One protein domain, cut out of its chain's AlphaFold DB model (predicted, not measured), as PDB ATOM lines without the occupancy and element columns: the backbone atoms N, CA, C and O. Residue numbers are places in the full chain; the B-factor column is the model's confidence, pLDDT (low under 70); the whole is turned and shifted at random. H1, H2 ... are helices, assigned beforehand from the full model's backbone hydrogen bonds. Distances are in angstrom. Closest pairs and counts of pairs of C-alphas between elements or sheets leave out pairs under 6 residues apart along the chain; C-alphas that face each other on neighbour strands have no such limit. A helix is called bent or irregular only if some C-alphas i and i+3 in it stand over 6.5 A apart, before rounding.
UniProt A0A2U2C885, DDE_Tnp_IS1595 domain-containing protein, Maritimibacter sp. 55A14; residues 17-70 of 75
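What this domain is: This is residues 17 to 70 of the 75 residues of the protein "DDE_Tnp_IS1595 domain-containing protein" of Maritimibacter sp. 55A14 (UniProt A0A2U2C885). Three helices follow one another in an open zigzag: H1 crosses the second part of H2 at a steep angle, and H3 turns back from the last residues of H2 on a tight link, forming a corner there. H2, the longest helix, joins the two others, H1 and H3 stay apart, and the first residues of H2, 39 to 44, stick out. The printed part has 54 residues with three named helices, H1, H2 and H3 in chain order, and no named strand; the class is all helix. It is only just loose, close to compact, with a radius of gyration of the C-alphas of 12.1 A, and it spans 29 by 29 by 16 A.

Where its parts are: H1 is residues 17 to 32, 22.3 A from first to last C-alpha, and begins at C-alpha 17 at (216.117, 255.926, 239.849). H2 is residues 39 to 55, 25.4 A long, with C-alpha 39 at (226.647, 256.170, 215.638). H2 is irregular: C-alphas 40 and 43 are 7.6 A apart. H3 is residues 59 to 68, 15.2 A long, and ends at C-alpha 68 at (228.354, 229.980, 227.515). H3 is irregular too, with C-alphas 60 and 63 at 7.1 A.

How they stand to each other: H1 touches H2 with residues 22 to 26 alone, and H2 touches H1 with residues 46 to 53 alone. Their closest C-alphas are those of Leu 26 and Phe 49, 6.2 A apart. The two run opposite ways at a steep tilt of 54 degrees. H2 and H3 only just touch, only at the corner by their link, with 3 pairs of C-alphas within 8 A. The closest C-alphas there are those of Arg 55 and Met 62, 6.8 A apart. These helices also run opposite ways, at a steep tilt of 59 degrees. H1 and H3 are apart. In H1 every O i to N i+4 pair is within hydrogen-bond range, against 11 of 13 in H2 and 4 of 6 in H3.

The domain as a whole: The two farthest C-alphas, those of Asn 17 and Phe 70, are 33.0 A apart, and they are also the first and last printed. The printed part has no cut. The link from H1 to H2, with 6 residues, is short, and the link from H2 to H3, with 3 residues, is tight. Residues 38 to 44, of which 39 to 44 belong to H2, stand free, as do residues 55 to 61, of which 59 to 61 belong to H3. The mean pLDDT of the printed part is 91.2, and no printed residue is under 70.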
ATOM      1  N   ASN A  17     214.773 256.151 239.305       91.56
ATOM      2  CA  ASN A  17     216.117 255.926 239.849       91.56
ATOM      3  C   ASN A  17     216.894 254.831 239.101       91.56
ATOM      4  O   ASN A  17     218.091 254.972 238.847       91.56
ATOM      5  N   ALA A  18     216.222 253.742 238.716       91.88
ATOM      6  CA  ALA A  18     216.853 252.638 237.997       91.88
ATOM      7  C   ALA A  18     217.336 253.055 236.598       91.88
ATOM      8  O   ALA A  18     218.485 252.791 236.239       91.88
ATOM      9  N   ILE A  19     216.486 253.740 235.825       94.94
ATOM     10  CA  ILE A  19     216.829 254.160 234.463       94.94
ATOM     11  C   ILE A  19     217.847 255.311 234.467       94.94
ATOM     12  O   ILE A  19     218.768 255.330 233.651       94.94
ATOM     13  N   GLU A  20     217.760 256.224 235.433       95.69
ATOM     14  CA  GLU A  20     218.753 257.287 235.634       95.69
ATOM     15  C   GLU A  20     220.126 256.717 235.993       95.69
ATOM     16  O   GLU A  20     221.143 257.128 235.424       95.69
ATOM     17  N   SER A  21     220.157 255.714 236.876       94.94
ATOM     18  CA  SER A  21     221.384 254.998 237.229       94.94
ATOM     19  C   SER A  21     222.005 254.336 236.000       94.94
ATOM     20  O   SER A  21     223.202 254.503 235.757       94.94
ATOM     21  N   PHE A  22     221.205 253.653 235.176       96.38
ATOM     22  CA  PHE A  22     221.677 253.047 233.928       96.38
ATOM     23  C   PHE A  22     222.346 254.076 233.001       96.38
ATOM     24  O   PHE A  22     223.493 253.888 232.585       96.38
ATOM     25  N   PHE A  23     221.680 255.204 232.728       95.81
ATOM     26  CA  PHE A  23     222.245 256.244 231.863       95.81
ATOM     27  C   PHE A  23     223.473 256.930 232.471       95.81
ATOM     28  O   PHE A  23     224.376 257.319 231.728       95.81
ATOM     29  N   SER A  24     223.540 257.063 233.798       95.25
ATOM     30  CA  SER A  24     224.728 257.569 234.495       95.25
ATOM     31  C   SER A  24     225.945 256.668 234.254       95.25
ATOM     32  O   SER A  24     227.017 257.163 233.892       95.25
ATOM     33  N   HIS A  25     225.775 255.344 234.355       93.44
ATOM     34  CA  HIS A  25     226.835 254.376 234.055       93.44
ATOM     35  C   HIS A  25     227.264 254.418 232.585       93.44
ATOM     36  O   HIS A  25     228.456 254.554 232.307       93.44
ATOM     37  N   LEU A  26     226.308 254.384 231.649       93.50
ATOM     38  CA  LEU A  26     226.589 254.444 230.212       93.50
ATOM     39  C   LEU A  26     227.409 255.692 229.843       93.50
ATOM     40  O   LEU A  26     228.446 255.586 229.191       93.50
ATOM     41  N   LYS A  27     226.984 256.877 230.299       92.38
ATOM     42  CA  LYS A  27     227.674 258.146 230.006       92.38
ATOM     43  C   LYS A  27     229.098 258.169 230.561       92.38
ATOM     44  O   LYS A  27     230.012 258.597 229.861       92.38
ATOM     45  N   ARG A  28     229.303 257.693 231.796       92.75
ATOM     46  CA  ARG A  28     230.634 257.629 232.425       92.75
ATOM     47  C   ARG A  28     231.576 256.704 231.668       92.75
ATOM     48  O   ARG A  28     232.731 257.058 231.457       92.75
ATOM     49  N   SER A  29     231.094 255.548 231.231       89.81
ATOM     50  CA  SER A  29     231.928 254.611 230.486       89.81
ATOM     51  C   SER A  29     232.204 255.057 229.051       89.81
ATOM     52  O   SER A  29     233.298 254.800 228.556       89.81
ATOM     53  N   ILE A  30     231.283 255.781 228.403       90.31
ATOM     54  CA  ILE A  30     231.570 256.455 227.126       90.31
ATOM     55  C   ILE A  30     232.649 257.524 227.318       90.31
ATOM     56  O   ILE A  30     233.621 257.551 226.574       90.31
ATOM     57  N   ALA A  31     232.528 258.364 228.347       89.94
ATOM     58  CA  ALA A  31     233.522 259.398 228.625       89.94
ATOM     59  C   ALA A  31     234.909 258.820 228.978       89.94
ATOM     60  O   ALA A  31     235.923 259.419 228.633       89.94
ATOM     61  N   GLY A  32     234.956 257.669 229.658       88.19
ATOM     62  CA  GLY A  32     236.195 257.028 230.100       88.19
ATOM     63  C   GLY A  32     236.782 256.032 229.099       88.19
ATOM     64  O   GLY A  32     237.843 256.264 228.535       88.19
ATOM     65  N   THR A  33     236.114 254.894 228.912       84.94
ATOM     66  CA  THR A  33     236.633 253.739 228.157       84.94
ATOM     67  C   THR A  33     236.425 253.876 226.650       84.94
ATOM     68  O   THR A  33     237.264 253.428 225.874       84.94
ATOM     69  N   HIS A  34     235.324 254.499 226.220       82.19
ATOM     70  CA  HIS A  34     234.977 254.656 224.804       82.19
ATOM     71  C   HIS A  34     235.054 256.123 224.363       82.19
ATOM     72  O   HIS A  34     234.102 256.644 223.786       82.19
ATOM     73  N   THR A  35     236.187 256.785 224.629       74.00
ATOM     74  CA  THR A  35     236.409 258.236 224.435       74.00
ATOM     75  C   THR A  35     235.998 258.763 223.047       74.00
ATOM     76  O   THR A  35     235.721 259.951 222.897       74.00
ATOM     77  N   SER A  36     235.888 257.891 222.035       80.88
ATOM     78  CA  SER A  36     235.190 258.172 220.777       80.88
ATOM     79  C   SER A  36     234.196 257.054 220.432       80.88
ATOM     80  O   SER A  36     234.582 255.908 220.192       80.88
ATOM     81  N   VAL A  37     232.904 257.393 220.373       83.88
ATOM     82  CA  VAL A  37     231.836 256.495 219.908       83.88
ATOM     83  C   VAL A  37     231.306 256.956 218.553       83.88
ATOM     84  O   VAL A  37     231.074 258.138 218.326       83.88
ATOM     85  N   SER A  38     231.089 256.010 217.641       88.69
ATOM     86  CA  SER A  38     230.412 256.259 216.365       88.69
ATOM     87  C   SER A  38     228.952 255.833 216.462       88.69
ATOM     88  O   SER A  38     228.654 254.805 217.076       88.69
ATOM     89  N   HIS A  39     228.056 256.553 215.778       89.38
ATOM     90  CA  HIS A  39     226.647 256.170 215.638       89.38
ATOM     91  C   HIS A  39     226.473 254.726 215.155       89.38
ATOM     92  O   HIS A  39     225.589 254.025 215.637       89.38
ATOM     93  N   LYS A  40     227.382 254.246 214.291       93.88
ATOM     94  CA  LYS A  40     227.391 252.868 213.775       93.88
ATOM     95  C   LYS A  40     227.460 251.799 214.874       93.88
ATOM     96  O   LYS A  40     227.031 250.674 214.654       93.88
ATOM     97  N   HIS A  41     228.026 252.119 216.037       91.06
ATOM     98  CA  HIS A  41     228.265 251.155 217.113       91.06
ATOM     99  C   HIS A  41     227.439 251.436 218.377       91.06
ATOM    100  O   HIS A  41     227.606 250.721 219.362       91.06
ATOM    101  N   LEU A  42     226.539 252.431 218.364       91.38
ATOM    102  CA  LEU A  42     225.719 252.785 219.534       91.38
ATOM    103  C   LEU A  42     224.936 251.590 220.079       91.38
ATOM    104  O   LEU A  42     224.922 251.365 221.285       91.38
ATOM    105  N   GLU A  43     224.365 250.779 219.191       93.62
ATOM    106  CA  GLU A  43     223.664 249.546 219.558       93.62
ATOM    107  C   GLU A  43     224.544 248.568 220.352       93.62
ATOM    108  O   GLU A  43     224.061 247.907 221.268       93.62
ATOM    109  N   ARG A  44     225.841 248.479 220.029       91.94
ATOM    110  CA  ARG A  44     226.780 247.558 220.681       91.94
ATOM    111  C   ARG A  44     227.143 248.060 222.067       91.94
ATOM    112  O   ARG A  44     227.110 247.276 223.008       91.94
ATOM    113  N   TYR A  45     227.400 249.363 222.195       91.56
ATOM    114  CA  TYR A  45     227.638 249.984 223.494       91.56
ATOM    115  C   TYR A  45     226.426 249.805 224.408       91.56
ATOM    116  O   TYR A  45     226.566 249.310 225.521       91.56
ATOM    117  N   VAL A  46     225.219 250.119 223.929       93.69
ATOM    118  CA  VAL A  46     224.001 249.965 224.738       93.69
ATOM    119  C   VAL A  46     223.808 248.515 225.190       93.69
ATOM    120  O   VAL A  46     223.574 248.301 226.374       93.69
ATOM    121  N   LYS A  47     223.988 247.525 224.303       93.69
ATOM    122  CA  LYS A  47     223.903 246.094 224.656       93.69
ATOM    123  C   LYS A  47     224.936 245.677 225.706       93.69
ATOM    124  O   LYS A  47     224.612 244.938 226.630       93.69
ATOM    125  N   GLU A  48     226.174 246.153 225.593       92.19
ATOM    126  CA  GLU A  48     227.224 245.871 226.577       92.19
ATOM    127  C   GLU A  48     226.860 246.423 227.963       92.19
ATOM    128  O   GLU A  48     226.959 245.715 228.969       92.19
ATOM    129  N   PHE A  49     226.402 247.676 228.029       93.81
ATOM    130  CA  PHE A  49     226.031 248.304 229.298       93.81
ATOM    131  C   PHE A  49     224.737 247.745 229.879       93.81
ATOM    132  O   PHE A  49     224.647 247.612 231.096       93.81
ATOM    133  N   GLU A  50     223.769 247.368 229.047       95.12
ATOM    134  CA  GLU A  50     222.565 246.644 229.467       95.12
ATOM    135  C   GLU A  50     222.946 245.312 230.126       95.12
ATOM    136  O   GLU A  50     222.549 245.034 231.261       95.12
ATOM    137  N   TYR A  51     223.791 244.529 229.450       94.44
ATOM    138  CA  TYR A  51     224.280 243.249 229.947       94.44
ATOM    139  C   TYR A  51     224.949 243.384 231.323       94.44
ATOM    140  O   TYR A  51     224.615 242.636 232.247       94.44
ATOM    141  N   ARG A  52     225.842 244.373 231.475       93.19
ATOM    142  CA  ARG A  52     226.541 244.666 232.738       93.19
ATOM    143  C   ARG A  52     225.596 245.175 233.821       93.19
ATOM    144  O   ARG A  52     225.660 244.709 234.956       93.19
ATOM    145  N   PHE A  53     224.708 246.114 233.496       94.69
ATOM    146  CA  PHE A  53     223.807 246.727 234.470       94.69
ATOM    147  C   PHE A  53     222.847 245.701 235.074       94.69
ATOM    148  O   PHE A  53     222.658 245.680 236.292       94.69
ATOM    149  N   ASN A  54     222.304 244.803 234.250       94.12
ATOM    150  CA  ASN A  54     221.382 243.756 234.696       94.12
ATOM    151  C   ASN A  54     222.058 242.678 235.558       94.12
ATOM    152  O   ASN A  54     221.381 242.015 236.336       94.12
ATOM    153  N   ARG A  55     223.388 242.534 235.475       94.12
ATOM    154  CA  ARG A  55     224.174 241.545 236.235       94.12
ATOM    155  C   ARG A  55     225.020 242.143 237.352       94.12
ATOM    156  O   ARG A  55     225.753 241.419 238.008       94.12
ATOM    157  N   ARG A  56     224.925 243.450 237.606       92.88
ATOM    158  CA  ARG A  56     225.798 244.178 238.551       92.88
ATOM    159  C   ARG A  56     225.838 243.617 239.982       92.88
ATOM    160  O   ARG A  56     226.754 243.950 240.719       92.88
ATOM    161  N   MET A  57     224.849 242.810 240.367       95.69
ATOM    162  CA  MET A  57     224.773 242.158 241.680       95.69
ATOM    163  C   MET A  57     225.524 240.817 241.751       95.69
ATOM    164  O   MET A  57     225.694 240.303 242.848       95.69
ATOM    165  N   ALA A  58     225.952 240.266 240.612       96.12
ATOM    166  CA  ALA A  58     226.714 239.019 240.491       96.12
ATOM    167  C   ALA A  58     227.803 239.154 239.396       96.12
ATOM    168  O   ALA A  58     227.752 238.486 238.359       96.12
ATOM    169  N   PRO A  59     228.762 240.088 239.543       93.50
ATOM    170  CA  PRO A  59     229.802 240.326 238.538       93.50
ATOM    171  C   PRO A  59     230.685 239.104 238.251       93.50
ATOM    172  O   PRO A  59     231.167 238.951 237.129       93.50
ATOM    173  N   GLU A  60     230.868 238.220 239.226       95.81
ATOM    174  CA  GLU A  60     231.654 236.995 239.118       95.81
ATOM    175  C   GLU A  60     231.091 235.992 238.101       95.81
ATOM    176  O   GLU A  60     231.858 235.227 237.516       95.81
ATOM    177  N   THR A  61     229.779 236.015 237.832       94.56
ATOM    178  CA  THR A  61     229.154 235.090 236.873       94.56
ATOM    179  C   THR A  61     229.183 235.611 235.441       94.56
ATOM    180  O   THR A  61     229.077 234.820 234.504       94.56
ATOM    181  N   MET A  62     229.369 236.924 235.246       94.12
ATOM    182  CA  MET A  62     229.238 237.569 233.936       94.12
ATOM    183  C   MET A  62     230.124 236.906 232.875       94.12
ATOM    184  O   MET A  62     229.648 236.516 231.813       94.12
ATOM    185  N   LEU A  63     231.418 236.726 233.146       92.38
ATOM    186  CA  LEU A  63     232.321 236.166 232.139       92.38
ATOM    187  C   LEU A  63     231.911 234.743 231.733       92.38
ATOM    188  O   LEU A  63     231.830 234.447 230.542       92.38
ATOM    189  N   ALA A  64     231.615 233.883 232.709       92.88
ATOM    190  CA  ALA A  64     231.204 232.508 232.447       92.88
ATOM    191  C   ALA A  64     229.892 232.449 231.644       92.88
ATOM    192  O   ALA A  64     229.793 231.711 230.664       92.88
ATOM    193  N   GLU A  65     228.906 233.277 232.000       91.38
ATOM    194  CA  GLU A  65     227.646 233.390 231.260       91.38
ATOM    195  C   GLU A  65     227.852 233.880 229.825       91.38
ATOM    196  O   GLU A  65     227.267 233.317 228.898       91.38
ATOM    197  N   LEU A  66     228.680 234.909 229.624       90.69
ATOM    198  CA  LEU A  66     228.981 235.436 228.295       90.69
ATOM    199  C   LEU A  66     229.607 234.351 227.409       90.69
ATOM    200  O   LEU A  66     229.181 234.169 226.270       90.69
ATOM    201  N   LEU A  67     230.568 233.601 227.954       89.94
ATOM    202  CA  LEU A  67     231.252 232.519 227.248       89.94
ATOM    203  C   LEU A  67     230.314 231.355 226.903       89.94
ATOM    204  O   LEU A  67     230.419 230.793 225.818       89.94
ATOM    205  N   SER A  68     229.341 231.044 227.766       87.94
ATOM    206  CA  SER A  68     228.354 229.980 227.515       87.94
ATOM    207  C   SER A  68     227.421 230.234 226.323       87.94
ATOM    208  O   SER A  68     226.761 229.312 225.852       87.94
ATOM    209  N   ARG A  69     227.317 231.485 225.853       77.50
ATOM    210  CA  ARG A  69     226.420 231.876 224.754       77.50
ATOM    211  C   ARG A  69     227.078 231.825 223.382       77.50
ATOM    212  O   ARG A  69     226.372 231.995 222.389       77.50
ATOM    213  N   PHE A  70     228.386 231.594 223.309       73.69
ATOM    214  CA  PHE A  70     229.036 231.350 222.030       73.69
ATOM    215  C   PHE A  70     228.722 229.919 221.584       73.69
ATOM    216  O   PHE A  70     228.917 228.993 222.375       73.69
TER     217      PHE A  70